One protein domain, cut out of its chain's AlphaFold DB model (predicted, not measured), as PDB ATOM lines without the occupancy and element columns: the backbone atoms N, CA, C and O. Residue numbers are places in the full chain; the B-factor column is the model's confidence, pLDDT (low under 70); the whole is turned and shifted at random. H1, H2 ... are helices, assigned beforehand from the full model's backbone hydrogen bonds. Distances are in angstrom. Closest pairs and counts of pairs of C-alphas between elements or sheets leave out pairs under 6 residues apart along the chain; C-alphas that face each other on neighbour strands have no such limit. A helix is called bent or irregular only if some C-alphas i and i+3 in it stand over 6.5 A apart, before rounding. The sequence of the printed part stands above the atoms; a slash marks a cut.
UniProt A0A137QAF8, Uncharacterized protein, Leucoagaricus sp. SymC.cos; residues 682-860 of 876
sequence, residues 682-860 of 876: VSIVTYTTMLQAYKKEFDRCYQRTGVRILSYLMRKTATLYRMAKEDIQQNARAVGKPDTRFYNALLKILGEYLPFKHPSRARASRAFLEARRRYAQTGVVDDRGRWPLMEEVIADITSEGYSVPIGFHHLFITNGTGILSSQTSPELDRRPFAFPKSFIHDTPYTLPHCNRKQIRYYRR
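What this domain is: This is residues 682 to 860 of the 876 residues of an uncharacterized protein of Leucoagaricus sp. SymC.cos (UniProt A0A137QAF8). A hairpin of two long helices, H1 and H2, forms one side of the domain; H3 packs beside H1 near the middle, H5 lies next to H3, and H4 is set off at a far end with the short H6 at its side. The last 51 residues, 810 to 860, have no named element and wander mostly on the side away from H2. The printed part has 179 residues with six named helices, H1 to H6 in chain order, and no named strand; the class is all helix. The whole is compact, with a radius of gyration of the C-alphas of 17.2 A and spans of 50 by 40 by 37 A.

Where its parts are: The longest helix is H2, residues 707 to 735, 33.7 A from first to last C-alpha. It is irregular, with C-alphas 730 and 733 9.3 A apart, and has a kink of 81 degrees near residue 729. H1, residues 684 to 702, measures 26.6 A and begins with C-alpha 684 at (47.178, -34.797, 4.783). H3 holds residues 740 to 753 and measures 20.2 A. H4, residues 761 to 778, measures 25.5 A and ends with C-alpha 778 at (6.665, -43.356, 5.768). H5 holds residues 788 to 799 and measures 16.7 A. H6, residues 806 to 809, is 5.2 A long and ends with C-alpha 809 at (21.512, -33.591, 6.462).

How they stand to each other: H1, H2, H3 and H5 make a bundle that is up and down, each helix running against the one before it in the chain. H2 and H1 form a helical hairpin: they touch, opposite ways at a shallow tilt of 5 degrees, and their closest C-alphas, those of Val 735 and Ile 684, are 5.6 A apart. H1 touches H3, the same way at a shallow tilt of 23 degrees, closest at the C-alphas of Thr 688 and Phe 742, 4.8 A. H3 and H5 only just touch, with 3 pairs of C-alphas within 8 A, closest at Leu 750 and Met 790, 7.0 A. H4 touches H6 with residues 761 to 768 alone, closest at the C-alphas of Ala 764 and Gly 807, 5.0 A. H4 is apart from H1, H2, H3 and H5. Every O i to N i+4 pair is within hydrogen-bond range in H1, H4 and H5, against 23 of 25 in H2 and 8 of 10 in H3; H6 is too short for such a pair.

The domain as a whole: The two C-alphas farthest apart, those of Thr 778 and Ala 834, are 52.2 A from each other. The printed part has no cut, and no link between named helices is long. Residues 703 to 708 stand free. The mean pLDDT of the printed part is 80.0; residues 757 to 758, 815 to 842 and 849 to 860 are under 70.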
ATOM      1  N   VAL A 682      53.461 -39.269   3.921       96.94
ATOM      2  CA  VAL A 682      52.657 -38.390   3.074       96.94
ATOM      3  C   VAL A 682      51.736 -37.558   3.961       96.94
ATOM      4  O   VAL A 682      50.979 -38.090   4.762       96.94
ATOM      5  N   SER A 683      51.810 -36.233   3.840       96.31
ATOM      6  CA  SER A 683      50.988 -35.337   4.658       96.31
ATOM      7  C   SER A 683      49.532 -35.302   4.189       96.31
ATOM      8  O   SER A 683      49.266 -35.367   2.986       96.31
ATOM      9  N   ILE A 684      48.596 -35.039   5.102       96.00
ATOM     10  CA  ILE A 684      47.178 -34.797   4.783       96.00
ATOM     11  C   ILE A 684      46.974 -33.661   3.763       96.00
ATOM     12  O   ILE A 684      46.044 -33.673   2.953       96.00
ATOM     13  N   VAL A 685      47.896 -32.692   3.727       95.31
ATOM     14  CA  VAL A 685      47.902 -31.598   2.742       95.31
ATOM     15  C   VAL A 685      48.131 -32.125   1.324       95.31
ATOM     16  O   VAL A 685      47.536 -31.607   0.378       95.31
ATOM     17  N   THR A 686      48.948 -33.168   1.166       97.38
ATOM     18  CA  THR A 686      49.202 -33.818  -0.124       97.38
ATOM     19  C   THR A 686      47.927 -34.486  -0.639       97.38
ATOM     20  O   THR A 686      47.515 -34.230  -1.771       97.38
ATOM     21  N   TYR A 687      47.245 -35.255   0.219       98.00
ATOM     22  CA  TYR A 687      45.949 -35.871  -0.087       98.00
ATOM     23  C   TYR A 687      44.892 -34.822  -0.459       98.00
ATOM     24  O   TYR A 687      44.238 -34.926  -1.497       98.00
ATOM     25  N   THR A 688      44.801 -33.746   0.325       97.19
ATOM     26  CA  THR A 688      43.902 -32.611   0.056       97.19
ATOM     27  C   THR A 688      44.184 -31.965  -1.303       97.19
ATOM     28  O   THR A 688      43.259 -31.644  -2.048       97.19
ATOM     29  N   THR A 689      45.460 -31.780  -1.654       96.75
ATOM     30  CA  THR A 689      45.869 -31.190  -2.939       96.75
ATOM     31  C   THR A 689      45.483 -32.096  -4.109       96.75
ATOM     32  O   THR A 689      45.023 -31.605  -5.139       96.75
ATOM     33  N   MET A 690      45.597 -33.416  -3.941       97.94
ATOM     34  CA  MET A 690      45.191 -34.380  -4.961       97.94
ATOM     35  C   MET A 690      43.665 -34.442  -5.136       97.94
ATOM     36  O   MET A 690      43.187 -34.457  -6.269       97.94
ATOM     37  N   LEU A 691      42.885 -34.369  -4.050       96.81
ATOM     38  CA  LEU A 691      41.423 -34.222  -4.131       96.81
ATOM     39  C   LEU A 691      41.040 -32.957  -4.916       96.81
ATOM     40  O   LEU A 691      40.202 -32.998  -5.814       96.81
ATOM     41  N   GLN A 692      41.713 -31.833  -4.662       95.06
ATOM     42  CA  GLN A 692      41.500 -30.605  -5.437       95.06
ATOM     43  C   GLN A 692      41.852 -30.772  -6.924       95.06
ATOM     44  O   GLN A 692      41.201 -30.159  -7.773       95.06
ATOM     45  N   ALA A 693      42.855 -31.592  -7.252       96.00
ATOM     46  CA  ALA A 693      43.192 -31.941  -8.630       96.00
ATOM     47  C   ALA A 693      42.047 -32.706  -9.305       96.00
ATOM     48  O   ALA A 693      41.607 -32.311 -10.385       96.00
ATOM     49  N   TYR A 694      41.529 -33.744  -8.640       95.75
ATOM     50  CA  TYR A 694      40.408 -34.537  -9.144       95.75
ATOM     51  C   TYR A 694      39.138 -33.713  -9.289       95.75
ATOM     52  O   TYR A 694      38.440 -33.880 -10.279       95.75
ATOM     53  N   LYS A 695      38.870 -32.764  -8.385       93.62
ATOM     54  CA  LYS A 695      37.742 -31.839  -8.547       93.62
ATOM     55  C   LYS A 695      37.875 -30.985  -9.814       93.62
ATOM     56  O   LYS A 695      36.920 -30.850 -10.564       93.62
ATOM     57  N   LYS A 696      39.062 -30.448 -10.106       92.38
ATOM     58  CA  LYS A 696      39.276 -29.683 -11.349       92.38
ATOM     59  C   LYS A 696      39.176 -30.551 -12.602       92.38
ATOM     60  O   LYS A 696      38.716 -30.081 -13.637       92.38
ATOM     61  N   GLU A 697      39.664 -31.786 -12.536       92.44
ATOM     62  CA  GLU A 697      39.528 -32.752 -13.629       92.44
ATOM     63  C   GLU A 697      38.059 -33.122 -13.843       92.44
ATOM     64  O   GLU A 697      37.597 -33.144 -14.981       92.44
ATOM     65  N   PHE A 698      37.313 -33.300 -12.752       90.62
ATOM     66  CA  PHE A 698      35.873 -33.498 -12.764       90.62
ATOM     67  C   PHE A 698      35.161 -32.361 -13.499       90.62
ATOM     68  O   PHE A 698      34.446 -32.623 -14.461       90.62
ATOM     69  N   ASP A 699      35.437 -31.110 -13.125       90.06
ATOM     70  CA  ASP A 699      34.821 -29.932 -13.749       90.06
ATOM     71  C   ASP A 699      35.081 -29.870 -15.263       90.06
ATOM     72  O   ASP A 699      34.193 -29.520 -16.039       90.06
ATOM     73  N   ARG A 700      36.285 -30.258 -15.705       90.06
ATOM     74  CA  ARG A 700      36.656 -30.290 -17.130       90.06
ATOM     75  C   ARG A 700      35.988 -31.429 -17.897       90.06
ATOM     76  O   ARG A 700      35.593 -31.241 -19.044       90.06
ATOM     77  N   CYS A 701      35.920 -32.618 -17.305       87.19
ATOM     78  CA  CYS A 701      35.381 -33.810 -17.959       87.19
ATOM     79  C   CYS A 701      33.854 -33.821 -17.975       87.19
ATOM     80  O   CYS A 701      33.259 -34.269 -18.954       87.19
ATOM     81  N   TYR A 702      33.221 -33.297 -16.924       84.94
ATOM     82  CA  TYR A 702      31.768 -33.193 -16.835       84.94
ATOM     83  C   TYR A 702      31.189 -32.407 -18.019       84.94
ATOM     84  O   TYR A 702      30.173 -32.798 -18.581       84.94
ATOM     85  N   GLN A 703      31.893 -31.363 -18.462       84.19
ATOM     86  CA  GLN A 703      31.518 -30.579 -19.641       84.19
ATOM     87  C   GLN A 703      31.657 -31.339 -20.972       84.19
ATOM     88  O   GLN A 703      31.146 -30.866 -21.978       84.19
ATOM     89  N   ARG A 704      32.374 -32.471 -21.016       85.12
ATOM     90  CA  ARG A 704      32.793 -33.109 -22.276       85.12
ATOM     91  C   ARG A 704      32.252 -34.514 -22.518       85.12
ATOM     92  O   ARG A 704      32.080 -34.871 -23.672       85.12
ATOM     93  N   THR A 705      32.119 -35.360 -21.495       70.19
ATOM     94  CA  THR A 705      32.199 -36.824 -21.728       70.19
ATOM     95  C   THR A 705      31.214 -37.693 -20.935       70.19
ATOM     96  O   THR A 705      31.312 -38.919 -20.969       70.19
ATOM     97  N   GLY A 706      30.226 -37.094 -20.264       71.12
ATOM     98  CA  GLY A 706      29.105 -37.828 -19.662       71.12
ATOM     99  C   GLY A 706      29.461 -38.761 -18.487       71.12
ATOM    100  O   GLY A 706      30.536 -38.694 -17.886       71.12
ATOM    101  N   VAL A 707      28.515 -39.638 -18.132       79.50
ATOM    102  CA  VAL A 707      28.440 -40.396 -16.858       79.50
ATOM    103  C   VAL A 707      29.606 -41.380 -16.621       79.50
ATOM    104  O   VAL A 707      29.930 -41.695 -15.480       79.50
ATOM    105  N   ARG A 708      30.319 -41.857 -17.651       83.31
ATOM    106  CA  ARG A 708      31.385 -42.868 -17.457       83.31
ATOM    107  C   ARG A 708      32.615 -42.329 -16.714       83.31
ATOM    108  O   ARG A 708      33.200 -43.036 -15.890       83.31
ATOM    109  N   ILE A 709      33.000 -41.075 -16.959       84.12
ATOM    110  CA  ILE A 709      34.152 -40.458 -16.276       84.12
ATOM    111  C   ILE A 709      33.833 -40.169 -14.804       84.12
ATOM    112  O   ILE A 709      34.706 -40.280 -13.939       84.12
ATOM    113  N   LEU A 710      32.566 -39.877 -14.515       82.75
ATOM    114  CA  LEU A 710      32.035 -39.650 -13.175       82.75
ATOM    115  C   LEU A 710      32.286 -40.884 -12.275       82.75
ATOM    116  O   LEU A 710      32.886 -40.760 -11.204       82.75
ATOM    117  N   SER A 711      31.950 -42.095 -12.728       88.06
ATOM    118  CA  SER A 711      32.194 -43.329 -11.956       88.06
ATOM    119  C   SER A 711      33.687 -43.648 -11.774       88.06
ATOM    120  O   SER A 711      34.099 -44.207 -10.755       88.06
ATOM    121  N   TYR A 712      34.533 -43.288 -12.744       91.19
ATOM    122  CA  TYR A 712      35.987 -43.449 -12.634       91.19
ATOM    123  C   TYR A 712      36.599 -42.523 -11.573       91.19
ATOM    124  O   TYR A 712      37.385 -42.971 -10.732       91.19
ATOM    125  N   LEU A 713      36.216 -41.243 -11.576       89.44
ATOM    126  CA  LEU A 713      36.699 -40.267 -10.599       89.44
ATOM    127  C   LEU A 713      36.199 -40.572  -9.181       89.44
ATOM    128  O   LEU A 713      36.952 -40.365  -8.227       89.44
ATOM    129  N   MET A 714      35.002 -41.153  -9.033       89.44
ATOM    130  CA  MET A 714      34.530 -41.640  -7.731       89.44
ATOM    131  C   MET A 714      35.396 -42.748  -7.173       89.44
ATOM    132  O   MET A 714      35.846 -42.652  -6.034       89.44
ATOM    133  N   ARG A 715      35.695 -43.768  -7.982       93.62
ATOM    134  CA  ARG A 715      36.573 -44.860  -7.551       93.62
ATOM    135  C   ARG A 715      37.935 -44.329  -7.114       93.62
ATOM    136  O   ARG A 715      38.403 -44.682  -6.039       93.62
ATOM    137  N   LYS A 716      38.523 -43.397  -7.872       94.38
ATOM    138  CA  LYS A 716      39.779 -42.734  -7.480       94.38
ATOM    139  C   LYS A 716      39.673 -41.950  -6.175       94.38
ATOM    140  O   LYS A 716      40.610 -41.981  -5.383       94.38
ATOM    141  N   THR A 717      38.569 -41.240  -5.970       95.19
ATOM    142  CA  THR A 717      38.320 -40.457  -4.753       95.19
ATOM    143  C   THR A 717      38.163 -41.377  -3.543       95.19
ATOM    144  O   THR A 717      38.799 -41.134  -2.521       95.19
ATOM    145  N   ALA A 718      37.422 -42.480  -3.690       95.94
ATOM    146  CA  ALA A 718      37.271 -43.522  -2.677       95.94
ATOM    147  C   ALA A 718      38.616 -44.153  -2.299       95.94
ATOM    148  O   ALA A 718      38.955 -44.237  -1.122       95.94
ATOM    149  N   THR A 719      39.412 -44.551  -3.296       96.50
ATOM    150  CA  THR A 719      40.751 -45.107  -3.066       96.50
ATOM    151  C   THR A 719      41.638 -44.103  -2.340       96.50
ATOM    152  O   THR A 719      42.268 -44.453  -1.351       96.50
ATOM    153  N   LEU A 720      41.660 -42.842  -2.784       96.62
ATOM    154  CA  LEU A 720      42.476 -41.803  -2.158       96.62
ATOM    155  C   LEU A 720      42.063 -41.539  -0.702       96.62
ATOM    156  O   LEU A 720      42.930 -41.336   0.145       96.62
ATOM    157  N   TYR A 721      40.759 -41.551  -0.423       97.31
ATOM    158  CA  TYR A 721      40.219 -41.393   0.922       97.31
ATOM    159  C   TYR A 721      40.663 -42.522   1.855       97.31
ATOM    160  O   TYR A 721      41.236 -42.254   2.909       97.31
ATOM    161  N   ARG A 722      40.477 -43.777   1.432       97.06
ATOM    162  CA  ARG A 722      40.869 -44.955   2.222       97.06
ATOM    163  C   ARG A 722      42.373 -45.003   2.466       97.06
ATOM    164  O   ARG A 722      42.789 -45.218   3.594       97.06
ATOM    165  N   MET A 723      43.183 -44.672   1.456       96.50
ATOM    166  CA  MET A 723      44.635 -44.551   1.622       96.50
ATOM    167  C   MET A 723      45.019 -43.494   2.663       96.50
ATOM    168  O   MET A 723      45.901 -43.732   3.482       96.50
ATOM    169  N   ALA A 724      44.359 -42.330   2.653       96.56
ATOM    170  CA  ALA A 724      44.602 -41.302   3.662       96.56
ATOM    171  C   ALA A 724      44.226 -41.804   5.064       96.56
ATOM    172  O   ALA A 724      44.991 -41.607   6.003       96.56
ATOM    173  N   LYS A 725      43.079 -42.482   5.196       96.31
ATOM    174  CA  LYS A 725      42.593 -43.062   6.453       96.31
ATOM    175  C   LYS A 725      43.550 -44.121   7.009       96.31
ATOM    176  O   LYS A 725      43.920 -44.035   8.176       96.31
ATOM    177  N   GLU A 726      44.016 -45.045   6.171       95.81
ATOM    178  CA  GLU A 726      45.021 -46.056   6.529       95.81
ATOM    179  C   GLU A 726      46.332 -45.409   7.005       95.81
ATOM    180  O   GLU A 726      46.853 -45.757   8.065       95.81
ATOM    181  N   ASP A 727      46.844 -44.418   6.270       94.38
ATOM    182  CA  ASP A 727      48.067 -43.699   6.643       94.38
ATOM    183  C   ASP A 727      47.908 -42.952   7.984       94.38
ATOM    184  O   ASP A 727      48.829 -42.948   8.809       94.38
ATOM    185  N   ILE A 728      46.745 -42.335   8.233       94.38
ATOM    186  CA  ILE A 728      46.429 -41.663   9.505       94.38
ATOM    187  C   ILE A 728      46.385 -42.675  10.653       94.38
ATOM    188  O   ILE A 728      46.964 -42.412  11.707       94.38
ATOM    189  N   GLN A 729      45.746 -43.830  10.457       94.19
ATOM    190  CA  GLN A 729      45.686 -44.891  11.465       94.19
ATOM    191  C   GLN A 729      47.080 -45.441  11.792       94.19
ATOM    192  O   GLN A 729      47.391 -45.674  12.959       94.19
ATOM    193  N   GLN A 730      47.953 -45.579  10.789       92.94
ATOM    194  CA  GLN A 730      49.329 -46.038  10.987       92.94
ATOM    195  C   GLN A 730      50.220 -44.992  11.675       92.94
ATOM    196  O   GLN A 730      51.073 -45.355  12.486       92.94
ATOM    197  N   ASN A 731      50.087 -43.697  11.346       91.81
ATOM    198  CA  ASN A 731      50.929 -42.648  11.932       91.81
ATOM    199  C   ASN A 731      50.284 -41.249  11.944       91.81
ATOM    200  O   ASN A 731      50.747 -40.312  11.279       91.81
ATOM    201  N   ALA A 732      49.260 -41.075  12.781       83.12
ATOM    202  CA  ALA A 732      48.502 -39.828  12.899       83.12
ATOM    203  C   ALA A 732      49.381 -38.586  13.153       83.12
ATOM    204  O   ALA A 732      49.109 -37.506  12.624       83.12
ATOM    205  N   ARG A 733      50.468 -38.724  13.930       85.25
ATOM    206  CA  ARG A 733      51.375 -37.605  14.247       85.25
ATOM    207  C   ARG A 733      52.147 -37.109  13.024       85.25
ATOM    208  O   ARG A 733      52.369 -35.907  12.907       85.25
ATOM    209  N   ALA A 734      52.573 -38.010  12.138       89.31
ATOM    210  CA  ALA A 734      53.371 -37.652  10.969       89.31
ATOM    211  C   ALA A 734      52.513 -37.202   9.776       89.31
ATOM    212  O   ALA A 734      52.881 -36.255   9.081       89.31
ATOM    213  N   VAL A 735      51.372 -37.861   9.552       92.81
ATOM    214  CA  VAL A 735      50.446 -37.548   8.447       92.81
ATOM    215  C   VAL A 735      49.671 -36.257   8.725       92.81
ATOM    216  O   VAL A 735      49.457 -35.445   7.818       92.81
ATOM    217  N   GLY A 736      49.337 -36.025   9.996       91.44
ATOM    218  CA  GLY A 736      48.456 -34.955  10.442       91.44
ATOM    219  C   GLY A 736      46.991 -35.388  10.420       91.44
ATOM    220  O   GLY A 736      46.594 -36.245   9.633       91.44
ATOM    221  N   LYS A 737      46.184 -34.777  11.289       90.00
ATOM    222  CA  LYS A 737      44.740 -35.025  11.330       90.00
ATOM    223  C   LYS A 737      44.037 -34.435  10.097       90.00
ATOM    224  O   LYS A 737      44.452 -33.360   9.643       90.00
ATOM    225  N   PRO A 738      42.975 -35.080   9.586       93.94
ATOM    226  CA  PRO A 738      42.042 -34.475   8.641       93.94
ATOM    227  C   PRO A 738      41.567 -33.101   9.121       93.94
ATOM    228  O   PRO A 738      41.031 -32.950  10.217       93.94
ATOM    229  N   ASP A 739      41.792 -32.075   8.300       90.31
ATOM    230  CA  ASP A 739      41.302 -30.729   8.571       90.31
ATOM    231  C   ASP A 739      40.034 -30.431   7.757       90.31
ATOM    232  O   ASP A 739      39.645 -31.156   6.836       90.31
ATOM    233  N   THR A 740      39.390 -29.303   8.052       89.19
ATOM    234  CA  THR A 740      38.208 -28.861   7.298       89.19
ATOM    235  C   THR A 740      38.477 -28.678   5.803       89.19
ATOM    236  O   THR A 740      37.538 -28.726   5.014       89.19
ATOM    237  N   ARG A 741      39.730 -28.483   5.357       90.69
ATOM    238  CA  ARG A 741      40.055 -28.370   3.923       90.69
ATOM    239  C   ARG A 741      40.027 -29.720   3.236       90.69
ATOM    240  O   ARG A 741      39.553 -29.779   2.103       90.69
ATOM    241  N   PHE A 742      40.535 -30.753   3.900       95.81
ATOM    242  CA  PHE A 742      40.480 -32.127   3.426       95.81
ATOM    243  C   PHE A 742      39.028 -32.557   3.213       95.81
ATOM    244  O   PHE A 742      38.640 -32.861   2.082       95.81
ATOM    245  N   TYR A 743      38.196 -32.446   4.252       95.69
ATOM    246  CA  TYR A 743      36.778 -32.792   4.159       95.69
ATOM    247  C   TYR A 743      36.031 -31.908   3.161       95.69
ATOM    248  O   TYR A 743      35.289 -32.422   2.337       95.69
ATOM    249  N   ASN A 744      36.284 -30.594   3.119       93.69
ATOM    250  CA  ASN A 744      35.662 -29.732   2.109       93.69
ATOM    251  C   ASN A 744      36.076 -30.076   0.675       93.69
ATOM    252  O   ASN A 744      35.279 -29.896  -0.242       93.69
ATOM    253  N   ALA A 745      37.313 -30.520   0.441       94.38
ATOM    254  CA  ALA A 745      37.732 -30.976  -0.881       94.38
ATOM    255  C   ALA A 745      36.994 -32.262  -1.276       94.38
ATOM    256  O   ALA A 745      36.577 -32.389  -2.424       94.38
ATOM    257  N   LEU A 746      36.785 -33.163  -0.317       95.38
ATOM    258  CA  LEU A 746      36.082 -34.426  -0.506       95.38
ATOM    259  C   LEU A 746      34.575 -34.228  -0.724       95.38
ATOM    260  O   LEU A 746      34.038 -34.661  -1.741       95.38
ATOM    261  N   LEU A 747      33.916 -33.476   0.160       93.81
ATOM    262  CA  LEU A 747      32.498 -33.123   0.070       93.81
ATOM    263  C   LEU A 747      32.173 -32.349  -1.210       93.81
ATOM    264  O   LEU A 747      31.096 -32.517  -1.767       93.81
ATOM    265  N   LYS A 748      33.107 -31.545  -1.737       92.19
ATOM    266  CA  LYS A 748      32.944 -30.889  -3.046       92.19
ATOM    267  C   LYS A 748      32.953 -31.850  -4.223       92.19
ATOM    268  O   LYS A 748      32.433 -31.481  -5.264       92.19
ATOM    269  N   ILE A 749      33.594 -33.008  -4.111       92.81
ATOM    270  CA  ILE A 749      33.558 -34.031  -5.159       92.81
ATOM    271  C   ILE A 749      32.290 -34.862  -4.986       92.81
ATOM    272  O   ILE A 749      31.561 -35.053  -5.949       92.81
ATOM    273  N   LEU A 750      31.992 -35.292  -3.756       91.94
ATOM    274  CA  LEU A 750      30.811 -36.101  -3.444       91.94
ATOM    275  C   LEU A 750      29.496 -35.346  -3.696       91.94
ATOM    276  O   LEU A 750      28.540 -35.918  -4.205       91.94
ATOM    277  N   GLY A 751      29.455 -34.045  -3.402       90.19
ATOM    278  CA  GLY A 751      28.279 -33.198  -3.598       90.19
ATOM    279  C   GLY A 751      27.884 -32.991  -5.063       90.19
ATOM    280  O   GLY A 751      26.727 -32.694  -5.332       90.19
ATOM    281  N   GLU A 752      28.796 -33.196  -6.020       88.88
ATOM    282  CA  GLU A 752      28.486 -33.103  -7.462       88.88
ATOM    283  C   GLU A 752      27.582 -34.236  -7.965       88.88
ATOM    284  O   GLU A 752      27.069 -34.172  -9.081       88.88
ATOM    285  N   TYR A 753      27.394 -35.268  -7.142       82.69
ATOM    286  CA  TYR A 753      26.607 -36.462  -7.444       82.69
ATOM    287  C   TYR A 753      25.208 -36.375  -6.851       82.69
ATOM    288  O   TYR A 753      24.380 -37.252  -7.092       82.69
ATOM    289  N   LEU A 754      24.940 -35.332  -6.065       85.31
ATOM    290  CA  LEU A 754      23.611 -35.081  -5.554       85.31
ATOM    291  C   LEU A 754      22.738 -34.496  -6.671       85.31
ATOM    292  O   LEU A 754      23.217 -33.682  -7.465       85.31
ATOM    293  N   PRO A 755      21.445 -34.861  -6.719       75.88
ATOM    294  CA  PRO A 755      20.525 -34.386  -7.752       75.88
ATOM    295  C   PRO A 755      20.387 -32.855  -7.758       75.88
ATOM    296  O   PRO A 755      20.132 -32.250  -8.799       75.88
ATOM    297  N   PHE A 756      20.613 -32.202  -6.613       76.19
ATOM    298  CA  PHE A 756      20.562 -30.750  -6.483       76.19
ATOM    299  C   PHE A 756      21.964 -30.145  -6.476       76.19
ATOM    300  O   PHE A 756      22.645 -30.104  -5.449       76.19
ATOM    301  N   LYS A 757      22.375 -29.595  -7.620       67.88
ATOM    302  CA  LYS A 757      23.620 -28.832  -7.714       67.88
ATOM    303  C   LYS A 757      23.478 -27.498  -6.992       67.88
ATOM    304  O   LYS A 757      22.726 -26.626  -7.413       67.88
ATOM    305  N   HIS A 758      24.217 -27.351  -5.896       69.69
ATOM    306  CA  HIS A 758      24.362 -26.103  -5.143       69.69
ATOM    307  C   HIS A 758      23.045 -25.409  -4.723       69.69
ATOM    308  O   HIS A 758      22.895 -24.208  -4.972       69.69
ATOM    309  N   PRO A 759      22.075 -26.080  -4.067       75.56
ATOM    310  CA  PRO A 759      20.953 -25.378  -3.454       75.56
ATOM    311  C   PRO A 759      21.430 -24.234  -2.559       75.56
ATOM    312  O   PRO A 759      22.473 -24.312  -1.909       75.56
ATOM    313  N   SER A 760      20.640 -23.164  -2.500       85.94
ATOM    314  CA  SER A 760      20.808 -22.142  -1.471       85.94
ATOM    315  C   SER A 760      20.672 -22.780  -0.084       85.94
ATOM    316  O   SER A 760      20.012 -23.808   0.071       85.94
ATOM    317  N   ARG A 761      21.244 -22.162   0.957       84.19
ATOM    318  CA  ARG A 761      21.089 -22.646   2.344       84.19
ATOM    319  C   ARG A 761      19.615 -22.830   2.727       84.19
ATOM    320  O   ARG A 761      19.272 -23.823   3.361       84.19
ATOM    321  N   ALA A 762      18.742 -21.929   2.270       87.44
ATOM    322  CA  ALA A 762      17.296 -22.037   2.453       87.44
ATOM    323  C   ALA A 762      16.706 -23.272   1.752       87.44
ATOM    324  O   ALA A 762      15.892 -23.975   2.339       87.44
ATOM    325  N   ARG A 763      17.138 -23.573   0.521       89.00
ATOM    326  CA  ARG A 763      16.686 -24.761  -0.216       89.00
ATOM    327  C   ARG A 763      17.221 -26.057   0.398       89.00
ATOM    328  O   ARG A 763      16.461 -27.006   0.508       89.00
ATOM    329  N   ALA A 764      18.474 -26.079   0.855       88.00
ATOM    330  CA  ALA A 764      19.040 -27.208   1.597       88.00
ATOM    331  C   ALA A 764      18.289 -27.461   2.915       88.00
ATOM    332  O   ALA A 764      17.960 -28.599   3.230       88.00
ATOM    333  N   SER A 765      17.945 -26.392   3.642       88.12
ATOM    334  CA  SER A 765      17.144 -26.484   4.872       88.12
ATOM    335  C   SER A 765      15.737 -27.012   4.586       88.12
ATOM    336  O   SER A 765      15.260 -27.891   5.295       88.12
ATOM    337  N   ARG A 766      15.086 -26.528   3.517       90.50
ATOM    338  CA  ARG A 766      13.781 -27.048   3.076       90.50
ATOM    339  C   ARG A 766      13.855 -28.522   2.689       90.50
ATOM    340  O   ARG A 766      13.020 -29.283   3.152       90.50
ATOM    341  N   ALA A 767      14.866 -28.925   1.918       88.81
ATOM    342  CA  ALA A 767      15.070 -30.322   1.535       88.81
ATOM    343  C   ALA A 767      15.269 -31.228   2.761       88.81
ATOM    344  O   ALA A 767      14.718 -32.319   2.815       88.81
ATOM    345  N   PHE A 768      15.999 -30.756   3.776       90.25
ATOM    346  CA  PHE A 768      16.140 -31.472   5.043       90.25
ATOM    347  C   PHE A 768      14.813 -31.596   5.803       90.25
ATOM    348  O   PHE A 768      14.465 -32.691   6.236       90.25
ATOM    349  N   LEU A 769      14.049 -30.507   5.935       90.12
ATOM    350  CA  LEU A 769      12.739 -30.537   6.597       90.12
ATOM    351  C   LEU A 769      11.743 -31.441   5.862       90.12
ATOM    352  O   LEU A 769      10.988 -32.169   6.501       90.12
ATOM    353  N   GLU A 770      11.755 -31.410   4.532       92.12
ATOM    354  CA  GLU A 770      10.908 -32.254   3.697       92.12
ATOM    355  C   GLU A 770      11.287 -33.728   3.828       92.12
ATOM    356  O   GLU A 770      10.418 -34.558   4.076       92.12
ATOM    357  N   ALA A 771      12.579 -34.054   3.748       89.81
ATOM    358  CA  ALA A 771      13.052 -35.416   3.954       89.81
ATOM    359  C   ALA A 771      12.717 -35.914   5.372       89.81
ATOM    360  O   ALA A 771      12.282 -37.052   5.534       89.81
ATOM    361  N   ARG A 772      12.825 -35.052   6.396       90.06
ATOM    362  CA  ARG A 772      12.447 -35.388   7.779       90.06
ATOM    363  C   ARG A 772      10.950 -35.654   7.905       90.06
ATOM    364  O   ARG A 772      10.563 -36.598   8.585       90.06
ATOM    365  N   ARG A 773      10.113 -34.845   7.245       92.06
ATOM    366  CA  ARG A 773       8.657 -35.041   7.204       92.06
ATOM    367  C   ARG A 773       8.296 -36.349   6.505       92.06
ATOM    368  O   ARG A 773       7.496 -37.100   7.045       92.06
ATOM    369  N   ARG A 774       8.903 -36.634   5.349       90.94
ATOM    370  CA  ARG A 774       8.688 -37.893   4.619       90.94
ATOM    371  C   ARG A 774       9.072 -39.090   5.474       90.94
ATOM    372  O   ARG A 774       8.251 -39.976   5.638       90.94
ATOM    373  N   TYR A 775      10.254 -39.069   6.088       91.56
ATOM    374  CA  TYR A 775      10.681 -40.142   6.984       91.56
ATOM    375  C   TYR A 775       9.721 -40.335   8.165       91.56
ATOM    376  O   TYR A 775       9.381 -41.463   8.490       91.56
ATOM    377  N   ALA A 776       9.227 -39.251   8.772       88.69
ATOM    378  CA  ALA A 776       8.241 -39.344   9.849       88.69
ATOM    379  C   ALA A 776       6.898 -39.945   9.391       88.69
ATOM    380  O   ALA A 776       6.220 -40.583  10.186       88.69
ATOM    381  N   GLN A 777       6.510 -39.736   8.129       94.75
ATOM    382  CA  GLN A 777       5.264 -40.259   7.564       94.75
ATOM    383  C   GLN A 777       5.386 -41.706   7.082       94.75
ATOM    384  O   GLN A 777       4.443 -42.473   7.231       94.75
ATOM    385  N   THR A 778       6.516 -42.074   6.473       94.12
ATOM    386  CA  THR A 778       6.665 -43.356   5.768       94.12
ATOM    387  C   THR A 778       7.615 -44.332   6.452       94.12
ATOM    388  O   THR A 778       7.604 -45.510   6.118       94.12
ATOM    389  N   GLY A 779       8.487 -43.866   7.349       90.31
ATOM    390  CA  GLY A 779       9.591 -44.655   7.905       90.31
ATOM    391  C   GLY A 779      10.696 -45.001   6.895       90.31
ATOM    392  O   GLY A 779      11.665 -45.664   7.260       90.31
ATOM    393  N   VAL A 780      10.591 -44.552   5.638       87.69
ATOM    394  CA  VAL A 780      11.521 -44.896   4.551       87.69
ATOM    395  C   VAL A 780      12.500 -43.753   4.289       87.69
ATOM    396  O   VAL A 780      12.121 -42.582   4.231       87.69
ATOM    397  N   VAL A 781      13.774 -44.103   4.112       83.56
ATOM    398  CA  VAL A 781      14.848 -43.170   3.740       83.56
ATOM    399  C   VAL A 781      14.891 -43.036   2.230       83.56
ATOM    400  O   VAL A 781      14.782 -44.032   1.519       83.56
ATOM    401  N   ASP A 782      15.118 -41.827   1.725       82.00
ATOM    402  CA  ASP A 782      15.481 -41.681   0.319       82.00
ATOM    403  C   ASP A 782      16.938 -42.128   0.117       82.00
ATOM    404  O   ASP A 782      17.876 -41.393   0.428       82.00
ATOM    405  N   ASP A 783      17.133 -43.346  -0.394       81.06
ATOM    406  CA  ASP A 783      18.464 -43.878  -0.714       81.06
ATOM    407  C   ASP A 783      19.046 -43.278  -2.011       81.06
ATOM    408  O   ASP A 783      20.202 -43.539  -2.368       81.06
ATOM    409  N   ARG A 784      18.294 -42.433  -2.736       80.56
ATOM    410  CA  ARG A 784      18.789 -41.793  -3.964       80.56
ATOM    411  C   ARG A 784      19.940 -40.844  -3.640       80.56
ATOM    412  O   ARG A 784      19.766 -39.755  -3.100       80.56
ATOM    413  N   GLY A 785      21.142 -41.240  -4.051       75.19
ATOM    414  CA  GLY A 785      22.364 -40.473  -3.801       75.19
ATOM    415  C   GLY A 785      23.058 -40.826  -2.486       75.19
ATOM    416  O   GLY A 785      24.029 -40.159  -2.120       75.19
ATOM    417  N   ARG A 786      22.616 -41.891  -1.806       79.56
ATOM    418  CA  ARG A 786      23.330 -42.488  -0.684       79.56
ATOM    419  C   ARG A 786      24.461 -43.361  -1.221       79.56
ATOM    420  O   ARG A 786      24.248 -44.388  -1.856       79.56
ATOM    421  N   TRP A 787      25.692 -42.910  -1.009       86.75
ATOM    422  CA  TRP A 787      26.895 -43.634  -1.414       86.75
ATOM    423  C   TRP A 787      27.609 -44.145  -0.165       86.75
ATOM    424  O   TRP A 787      27.837 -43.329   0.729       86.75
ATOM    425  N   PRO A 788      28.076 -45.409  -0.121       92.12
ATOM    426  CA  PRO A 788      28.787 -45.945   1.047       92.12
ATOM    427  C   PRO A 788      29.974 -45.074   1.487       92.12
ATOM    428  O   PRO A 788      30.216 -44.866   2.670       92.12
ATOM    429  N   LEU A 789      30.685 -44.482   0.519       93.44
ATOM    430  CA  LEU A 789      31.780 -43.551   0.799       93.44
ATOM    431  C   LEU A 789      31.305 -42.265   1.496       93.44
ATOM    432  O   LEU A 789      32.025 -41.733   2.331       93.44
ATOM    433  N   MET A 790      30.127 -41.739   1.150       93.00
ATOM    434  CA  MET A 790      29.593 -40.531   1.787       93.00
ATOM    435  C   MET A 790      29.296 -40.784   3.267       93.00
ATOM    436  O   MET A 790      29.607 -39.938   4.100       93.00
ATOM    437  N   GLU A 791      28.723 -41.944   3.590       92.25
ATOM    438  CA  GLU A 791      28.436 -42.325   4.974       92.25
ATOM    439  C   GLU A 791      29.717 -42.461   5.791       92.25
ATOM    440  O   GLU A 791      29.813 -41.900   6.879       92.25
ATOM    441  N   GLU A 792      30.725 -43.131   5.222       94.75
ATOM    442  CA  GLU A 792      32.043 -43.279   5.841       94.75
ATOM    443  C   GLU A 792      32.668 -41.908   6.143       94.75
ATOM    444  O   GLU A 792      33.155 -41.660   7.246       94.75
ATOM    445  N   VAL A 793      32.596 -40.982   5.183       94.88
ATOM    446  CA  VAL A 793      33.125 -39.620   5.329       94.88
ATOM    447  C   VAL A 793      32.379 -38.829   6.395       94.88
ATOM    448  O   VAL A 793      33.005 -38.097   7.155       94.88
ATOM    449  N   ILE A 794      31.055 -38.945   6.465       93.25
ATOM    450  CA  ILE A 794      30.244 -38.197   7.431       93.25
ATOM    451  C   ILE A 794      30.389 -38.753   8.847       93.25
ATOM    452  O   ILE A 794      30.455 -37.967   9.798       93.25
ATOM    453  N   ALA A 795      30.531 -40.070   8.987       92.31
ATOM    454  CA  ALA A 795      30.908 -40.695  10.248       92.31
ATOM    455  C   ALA A 795      32.268 -40.166  10.735       92.31
ATOM    456  O   ALA A 795      32.380 -39.750  11.886       92.31
ATOM    457  N   ASP A 796      33.263 -40.081   9.843       93.62
ATOM    458  CA  ASP A 796      34.600 -39.583  10.184       93.62
ATOM    459  C   ASP A 796      34.626 -38.059  10.458       93.62
ATOM    460  O   ASP A 796      35.359 -37.597  11.328       93.62
ATOM    461  N   ILE A 797      33.807 -37.250   9.770       93.06
ATOM    462  CA  ILE A 797      33.626 -35.813  10.078       93.06
ATOM    463  C   ILE A 797      33.090 -35.639  11.502       93.06
ATOM    464  O   ILE A 797      33.584 -34.800  12.255       93.06
ATOM    465  N   THR A 798      32.088 -36.439  11.857       90.25
ATOM    466  CA  THR A 798      31.426 -36.370  13.160       90.25
ATOM    467  C   THR A 798      32.343 -36.872  14.275       90.25
ATOM    468  O   THR A 798      32.422 -36.239  15.325       90.25
ATOM    469  N   SER A 799      33.070 -37.974  14.054       89.56
ATOM    470  CA  SER A 799      33.991 -38.539  15.049       89.56
ATOM    471  C   SER A 799      35.176 -37.614  15.357       89.56
ATOM    472  O   SER A 799      35.679 -37.618  16.478       89.56
ATOM    473  N   GLU A 800      35.574 -36.764  14.404       88.50
ATOM    474  CA  GLU A 800      36.577 -35.706  14.599       88.50
ATOM    475  C   GLU A 800      35.991 -34.399  15.181       88.50
ATOM    476  O   GLU A 800      36.714 -33.412  15.340       88.50
ATOM    477  N   GLY A 801      34.696 -34.367  15.518       87.19
ATOM    478  CA  GLY A 801      34.038 -33.229  16.170       87.19
ATOM    479  C   GLY A 801      33.643 -32.084  15.230       87.19
ATOM    480  O   GLY A 801      33.440 -30.955  15.680       87.19
ATOM    481  N   TYR A 802      33.548 -32.331  13.921       87.06
ATOM    482  CA  TYR A 802      33.051 -31.342  12.963       87.06
ATOM    483  C   TYR A 802      31.541 -31.498  12.737       87.06
ATOM    484  O   TYR A 802      31.021 -32.603  12.606       87.06
ATOM    485  N   SER A 803      30.824 -30.379  12.603       86.38
ATOM    486  CA  SER A 803      29.397 -30.393  12.262       86.38
ATOM    487  C   SER A 803      29.185 -30.739  10.787       86.38
ATOM    488  O   SER A 803      29.724 -30.050   9.918       86.38
ATOM    489  N   VAL A 804      28.346 -31.726  10.474       90.06
ATOM    490  CA  VAL A 804      27.995 -32.062   9.082       90.06
ATOM    491  C   VAL A 804      27.329 -30.855   8.394       90.06
ATOM    492  O   VAL A 804      26.432 -30.251   8.989       90.06
ATOM    493  N   PRO A 805      27.701 -30.477   7.153       91.81
ATOM    494  CA  PRO A 805      27.047 -29.364   6.467       91.81
ATOM    495  C   PRO A 805      25.568 -29.647   6.174       91.81
ATOM    496  O   PRO A 805      25.210 -30.745   5.747       91.81
ATOM    497  N   ILE A 806      24.713 -28.629   6.334       88.56
ATOM    498  CA  ILE A 806      23.244 -28.742   6.216       88.56
ATOM    499  C   ILE A 806      22.765 -29.316   4.874       88.56
ATOM    500  O   ILE A 806      21.734 -29.977   4.801       88.56
ATOM    501  N   GLY A 807      23.535 -29.113   3.805       90.00
ATOM    502  CA  GLY A 807      23.271 -29.660   2.477       90.00
ATOM    503  C   GLY A 807      23.283 -31.184   2.425       90.00
ATOM    504  O   GLY A 807      22.668 -31.741   1.524       90.00
ATOM    505  N   PHE A 808      23.917 -31.854   3.388       91.50
ATOM    506  CA  PHE A 808      23.958 -33.313   3.473       91.50
ATOM    507  C   PHE A 808      22.973 -33.891   4.493       91.50
ATOM    508  O   PHE A 808      22.733 -35.088   4.457       91.50
ATOM    509  N   HIS A 809      22.360 -33.082   5.367       90.06
ATOM    510  CA  HIS A 809      21.512 -33.591   6.462       90.06
ATOM    511  C   HIS A 809      20.332 -34.439   5.977       90.06
ATOM    512  O   HIS A 809      19.991 -35.429   6.616       90.06
ATOM    513  N   HIS A 810      19.740 -34.090   4.831       89.31
ATOM    514  CA  HIS A 810      18.611 -34.824   4.248       89.31
ATOM    515  C   HIS A 810      18.931 -36.286   3.886       89.31
ATOM    516  O   HIS A 810      18.007 -37.075   3.747       89.31
ATOM    517  N   LEU A 811      20.213 -36.650   3.770       88.69
ATOM    518  CA  LEU A 811      20.659 -38.006   3.435       88.69
ATOM    519  C   LEU A 811      20.833 -38.913   4.670       88.69
ATOM    520  O   LEU A 811      21.066 -40.104   4.508       88.69
ATOM    521  N   PHE A 812      20.762 -38.371   5.897       87.06
ATOM    522  CA  PHE A 812      21.165 -39.076   7.133       87.06
ATOM    523  C   PHE A 812      20.125 -39.016   8.258       87.06
ATOM    524  O   PHE A 812      20.471 -39.093   9.434       87.06
ATOM    525  N   ILE A 813      18.843 -38.868   7.924       83.31
ATOM    526  CA  ILE A 813      17.766 -38.680   8.914       83.31
ATOM    527  C   ILE A 813      17.553 -39.911   9.816       83.31
ATOM    528  O   ILE A 813      17.030 -39.776  10.918       83.31
ATOM    529  N   THR A 814      17.984 -41.097   9.391       71.50
ATOM    530  CA  THR A 814      17.498 -42.368   9.953       71.50
ATOM    531  C   THR A 814      18.419 -43.057  10.932       71.50
ATOM    532  O   THR A 814      18.009 -44.021  11.564       71.50
ATOM    533  N   ASN A 815      19.657 -42.598  11.085       61.16
ATOM    534  CA  ASN A 815      20.638 -43.372  11.843       61.16
ATOM    535  C   ASN A 815      20.501 -43.240  13.369       61.16
ATOM    536  O   ASN A 815      21.353 -43.765  14.074       61.16
ATOM    537  N   GLY A 816      19.479 -42.553  13.905       56.97
ATOM    538  CA  GLY A 816      19.252 -42.426  15.358       56.97
ATOM    539  C   GLY A 816      20.415 -41.787  16.128       56.97
ATOM    540  O   GLY A 816      20.394 -41.668  17.350       56.97
ATOM    541  N   THR A 817      21.455 -41.363  15.424       53.41
ATOM    542  CA  THR A 817      22.642 -40.799  16.007       53.41
ATOM    543  C   THR A 817      22.295 -39.360  16.380       53.41
ATOM    544  O   THR A 817      21.811 -38.587  15.554       53.41
ATOM    545  N   GLY A 818      22.540 -38.964  17.630       56.31
ATOM    546  CA  GLY A 818      22.367 -37.588  18.130       56.31
ATOM    547  C   GLY A 818      23.245 -36.525  17.433       56.31
ATOM    548  O   GLY A 818      23.509 -35.470  17.998       56.31
ATOM    549  N   ILE A 819      23.693 -36.793  16.202       55.28
ATOM    550  CA  ILE A 819      24.603 -36.036  15.329       55.28
ATOM    551  C   ILE A 819      24.033 -34.673  14.927       55.28
ATOM    552  O   ILE A 819      24.781 -33.785  14.525       55.28
ATOM    553  N   LEU A 820      22.720 -34.474  15.047       58.38
ATOM    554  CA  LEU A 820      22.060 -33.237  14.626       58.38
ATOM    555  C   LEU A 820      21.941 -32.181  15.736       58.38
ATOM    556  O   LEU A 820      21.473 -31.078  15.450       58.38
ATOM    557  N   SER A 821      22.369 -32.464  16.976       54.00
ATOM    558  CA  SER A 821      22.445 -31.413  17.999       54.00
ATOM    559  C   SER A 821      23.579 -30.452  17.625       54.00
ATOM    560  O   SER A 821      24.719 -30.870  17.413       54.00
ATOM    561  N   SER A 822      23.248 -29.173  17.455       51.06
ATOM    562  CA  SER A 822      24.148 -28.146  16.939       51.06
ATOM    563  C   SER A 822      25.286 -27.853  17.916       51.06
ATOM    564  O   SER A 822      25.240 -26.875  18.661       51.06
ATOM    565  N   GLN A 823      26.343 -28.658  17.904       53.66
ATOM    566  CA  GLN A 823      27.620 -28.191  18.421       53.66
ATOM    567  C   GLN A 823      28.105 -27.090  17.477       53.66
ATOM    568  O   GLN A 823      28.333 -27.311  16.283       53.66
ATOM    569  N   THR A 824      28.167 -25.861  17.986       53.53
ATOM    570  CA  THR A 824      28.774 -24.736  17.278       53.53
ATOM    571  C   THR A 824      30.201 -25.121  16.922       53.53
ATOM    572  O   THR A 824      30.995 -25.427  17.805       53.53
ATOM    573  N   SER A 825      30.512 -25.148  15.624       51.44
ATOM    574  CA  SER A 825      31.827 -25.557  15.129       51.44
ATOM    575  C   SER A 825      32.936 -24.795  15.883       51.44
ATOM    576  O   SER A 825      32.875 -23.563  15.930       51.44
ATOM    577  N   PRO A 826      33.949 -25.483  16.441       49.84
ATOM    578  CA  PRO A 826      34.962 -24.869  17.299       49.84
ATOM    579  C   PRO A 826      35.901 -23.992  16.463       49.84
ATOM    580  O   PRO A 826      36.908 -24.450  15.918       49.84
ATOM    581  N   GLU A 827      35.558 -22.717  16.294       54.25
ATOM    582  CA  GLU A 827      36.346 -21.772  15.507       54.25
ATOM    583  C   GLU A 827      37.132 -20.832  16.422       54.25
ATOM    584  O   GLU A 827      36.732 -19.700  16.688       54.25
ATOM    585  N   LEU A 828      38.301 -21.282  16.891       46.81
ATOM    586  CA  LEU A 828      39.247 -20.336  17.469       46.81
ATOM    587  C   LEU A 828      39.780 -19.456  16.362       46.81
ATOM    588  O   LEU A 828      40.411 -19.932  15.410       46.81
ATOM    589  N   ASP A 829      39.610 -18.155  16.553       46.34
ATOM    590  CA  ASP A 829      40.153 -17.123  15.693       46.34
ATOM    591  C   ASP A 829      41.685 -17.037  15.891       46.34
ATOM    592  O   ASP A 829      42.246 -16.033  16.317       46.34
ATOM    593  N   ARG A 830      42.431 -18.101  15.541       50.22
ATOM    594  CA  ARG A 830      43.904 -18.084  15.414       50.22
ATOM    595  C   ARG A 830      44.334 -17.307  14.158       50.22
ATOM    596  O   ARG A 830      45.306 -17.676  13.481       50.22
ATOM    597  N   ARG A 831      43.558 -16.296  13.771       49.25
ATOM    598  CA  ARG A 831      43.831 -15.401  12.655       49.25
ATOM    599  C   ARG A 831      44.700 -14.266  13.200       49.25
ATOM    600  O   ARG A 831      44.373 -13.681  14.228       49.25
ATOM    601  N   PRO A 832      45.811 -13.913  12.535       45.97
ATOM    602  CA  PRO A 832      46.463 -12.641  12.813       45.97
ATOM    603  C   PRO A 832      45.420 -11.528  12.676       45.97
ATOM    604  O   PRO A 832      44.696 -11.506  11.680       45.97
ATOM    605  N   PHE A 833      45.383 -10.596  13.628       41.34
ATOM    606  CA  PHE A 833      44.417  -9.492  13.749       41.34
ATOM    607  C   PHE A 833      44.181  -8.667  12.463       41.34
ATOM    608  O   PHE A 833      43.242  -7.880  12.377       41.34
ATOM    609  N   ALA A 834      45.033  -8.797  11.445       41.75
ATOM    610  CA  ALA A 834      44.893  -8.109  10.163       41.75
ATOM    611  C   ALA A 834      43.987  -8.805   9.136       41.75
ATOM    612  O   ALA A 834      43.706  -8.202   8.100       41.75
ATOM    613  N   PHE A 835      43.544 -10.041   9.373       45.34
ATOM    614  CA  PHE A 835      42.606 -10.715   8.477       45.34
ATOM    615  C   PHE A 835      41.190 -10.566   9.042       45.34
ATOM    616  O   PHE A 835      40.898 -11.208  10.049       45.34
ATOM    617  N   PRO A 836      40.312  -9.731   8.446       44.94
ATOM    618  CA  PRO A 836      38.911  -9.686   8.861       44.94
ATOM    619  C   PRO A 836      38.297 -11.085   8.774       44.94
ATOM    620  O   PRO A 836      38.772 -11.923   7.995       44.94
ATOM    621  N   LYS A 837      37.224 -11.338   9.541       50.00
ATOM    622  CA  LYS A 837      36.405 -12.534   9.342       50.00
ATOM    623  C   LYS A 837      36.000 -12.561   7.872       50.00
ATOM    624  O   LYS A 837      35.185 -11.758   7.427       50.00
ATOM    625  N   SER A 838      36.637 -13.421   7.077       46.19
ATOM    626  CA  SER A 838      36.147 -13.691   5.741       46.19
ATOM    627  C   SER A 838      34.833 -14.422   5.955       46.19
ATOM    628  O   SER A 838      34.843 -15.628   6.187       46.19
ATOM    629  N   PHE A 839      33.728 -13.680   5.922       45.34
ATOM    630  CA  PHE A 839      32.404 -14.223   5.661       45.34
ATOM    631  C   PHE A 839      32.436 -14.755   4.223       45.34
ATOM    632  O   PHE A 839      31.928 -14.141   3.289       45.34
ATOM    633  N   ILE A 840      33.176 -15.842   3.998       51.50
ATOM    634  CA  ILE A 840      32.949 -16.655   2.817       51.50
ATOM    635  C   ILE A 840      31.594 -17.271   3.108       51.50
ATOM    636  O   ILE A 840      31.468 -17.978   4.100       51.50
ATOM    637  N   HIS A 841      30.598 -16.897   2.304       53.84
ATOM    638  CA  HIS A 841      29.239 -17.421   2.380       53.84
ATOM    639  C   HIS A 841      29.294 -18.919   2.663       53.84
ATOM    640  O   HIS A 841      29.848 -19.657   1.845       53.84
ATOM    641  N   ASP A 842      28.774 -19.333   3.820       58.88
ATOM    642  CA  ASP A 842      28.556 -20.735   4.157       58.88
ATOM    643  C   ASP A 842      27.734 -21.343   3.023       58.88
ATOM    644  O   ASP A 842      26.512 -21.170   2.949       58.88
ATOM    645  N   THR A 843      28.394 -22.016   2.083       76.00
ATOM    646  CA  THR A 843      27.651 -22.821   1.126       76.00
ATOM    647  C   THR A 843      27.141 -24.031   1.905       76.00
ATOM    648  O   THR A 843      27.868 -24.537   2.765       76.00
ATOM    649  N   PRO A 844      25.920 -24.523   1.644       77.88
ATOM    650  CA  PRO A 844      25.335 -25.581   2.466       77.88
ATOM    651  C   PRO A 844      26.133 -26.890   2.455       77.88
ATOM    652  O   PRO A 844      25.876 -27.747   3.287       77.88
ATOM    653  N   TYR A 845      27.115 -27.036   1.562       82.75
ATOM    654  CA  TYR A 845      27.959 -28.223   1.406       82.75
ATOM    655  C   TYR A 845      29.394 -28.047   1.908       82.75
ATOM    656  O   TYR A 845      30.237 -28.909   1.665       82.75
ATOM    657  N   THR A 846      29.713 -26.928   2.557       81.56
ATOM    658  CA  THR A 846      31.059 -26.682   3.081       81.56
ATOM    659  C   THR A 846      31.039 -26.559   4.591       81.56
ATOM    660  O   THR A 846      30.276 -25.766   5.132       81.56
ATOM    661  N   LEU A 847      31.930 -27.293   5.249       78.12
ATOM    662  CA  LEU A 847      32.315 -27.052   6.631       78.12
ATOM    663  C   LEU A 847      32.865 -25.622   6.761       78.12
ATOM    664  O   LEU A 847      33.639 -25.203   5.882       78.12
ATOM    665  N   PRO A 848      32.545 -24.902   7.851       73.00
ATOM    666  CA  PRO A 848      33.159 -23.616   8.149       73.00
ATOM    667  C   PRO A 848      34.682 -23.769   8.138       73.00
ATOM    668  O   PRO A 848      35.250 -24.616   8.827       73.00
ATOM    669  N   HIS A 849      35.369 -22.985   7.306       66.44
ATOM    670  CA  HIS A 849      36.825 -23.025   7.229       66.44
ATOM    671  C   HIS A 849      37.433 -21.650   7.490       66.44
ATOM    672  O   HIS A 849      37.326 -20.725   6.680       66.44
ATOM    673  N   CYS A 850      38.197 -21.573   8.580       53.81
ATOM    674  CA  CYS A 850      39.125 -20.496   8.899       53.81
ATOM    675  C   CYS A 850      40.232 -20.417   7.830       53.81
ATOM    676  O   CYS A 850      41.304 -21.024   7.956       53.81
ATOM    677  N   ASN A 851      40.006 -19.680   6.740       47.81
ATOM    678  CA  ASN A 851      40.994 -19.613   5.672       47.81
ATOM    679  C   ASN A 851      42.231 -18.797   6.096       47.81
ATOM    680  O   ASN A 851      42.304 -17.588   5.902       47.81
ATOM    681  N   ARG A 852      43.263 -19.469   6.630       46.31
ATOM    682  CA  ARG A 852      44.563 -18.840   6.962       46.31
ATOM    683  C   ARG A 852      45.320 -18.294   5.739       46.31
ATOM    684  O   ARG A 852      46.334 -17.614   5.915       46.31
ATOM    685  N   LYS A 853      44.896 -18.612   4.506       42.62
ATOM    686  CA  LYS A 853      45.554 -18.171   3.268       42.62
ATOM    687  C   LYS A 853      44.549 -17.552   2.291       42.62
ATOM    688  O   LYS A 853      43.702 -18.241   1.747       42.62
ATOM    689  N   GLN A 854      44.785 -16.270   2.005       40.09
ATOM    690  CA  GLN A 854      44.250 -15.480   0.890       40.09
ATOM    691  C   GLN A 854      42.758 -15.117   0.961       40.09
ATOM    692  O   GLN A 854      41.878 -15.882   0.582       40.09
ATOM    693  N   ILE A 855      42.502 -13.856   1.323       35.72
ATOM    694  CA  ILE A 855      41.265 -13.150   0.979       35.72
ATOM    695  C   ILE A 855      41.326 -12.800  -0.519       35.72
ATOM    696  O   ILE A 855      42.305 -12.204  -0.987       35.72
ATOM    697  N   ARG A 856      40.289 -13.173  -1.280       35.38
ATOM    698  CA  ARG A 856      39.997 -12.588  -2.598       35.38
ATOM    699  C   ARG A 856      39.270 -11.261  -2.354       35.38
ATOM    700  O   ARG A 856      38.162 -11.270  -1.833       35.38
ATOM    701  N   TYR A 857      39.891 -10.133  -2.700       36.62
ATOM    702  CA  TYR A 857      39.246  -8.819  -2.638       36.62
ATOM    703  C   TYR A 857      38.519  -8.551  -3.951       36.62
ATOM    704  O   TYR A 857      39.122  -8.062  -4.898       36.62
ATOM    705  N   TYR A 858      37.233  -8.880  -3.996       32.41
ATOM    706  CA  TYR A 858      36.285  -8.255  -4.914       32.41
ATOM    707  C   TYR A 858      34.947  -8.133  -4.190       32.41
ATOM    708  O   TYR A 858      34.198  -9.101  -4.109       32.41
ATOM    709  N   ARG A 859      34.668  -6.951  -3.627       34.03
ATOM    710  CA  ARG A 859      33.311  -6.393  -3.497       34.03
ATOM    711  C   ARG A 859      33.375  -4.932  -3.051       34.03
ATOM    712  O   ARG A 859      34.066  -4.597  -2.091       34.03
ATOM    713  N   ARG A 860      32.653  -4.081  -3.786       35.50
ATOM    714  CA  ARG A 860      32.354  -2.683  -3.450       35.50
ATOM    715  C   ARG A 860      31.616  -2.660  -2.108       35.50
ATOM    716  O   ARG A 860      30.557  -3.270  -2.003       35.50
TER     717      ARG A 860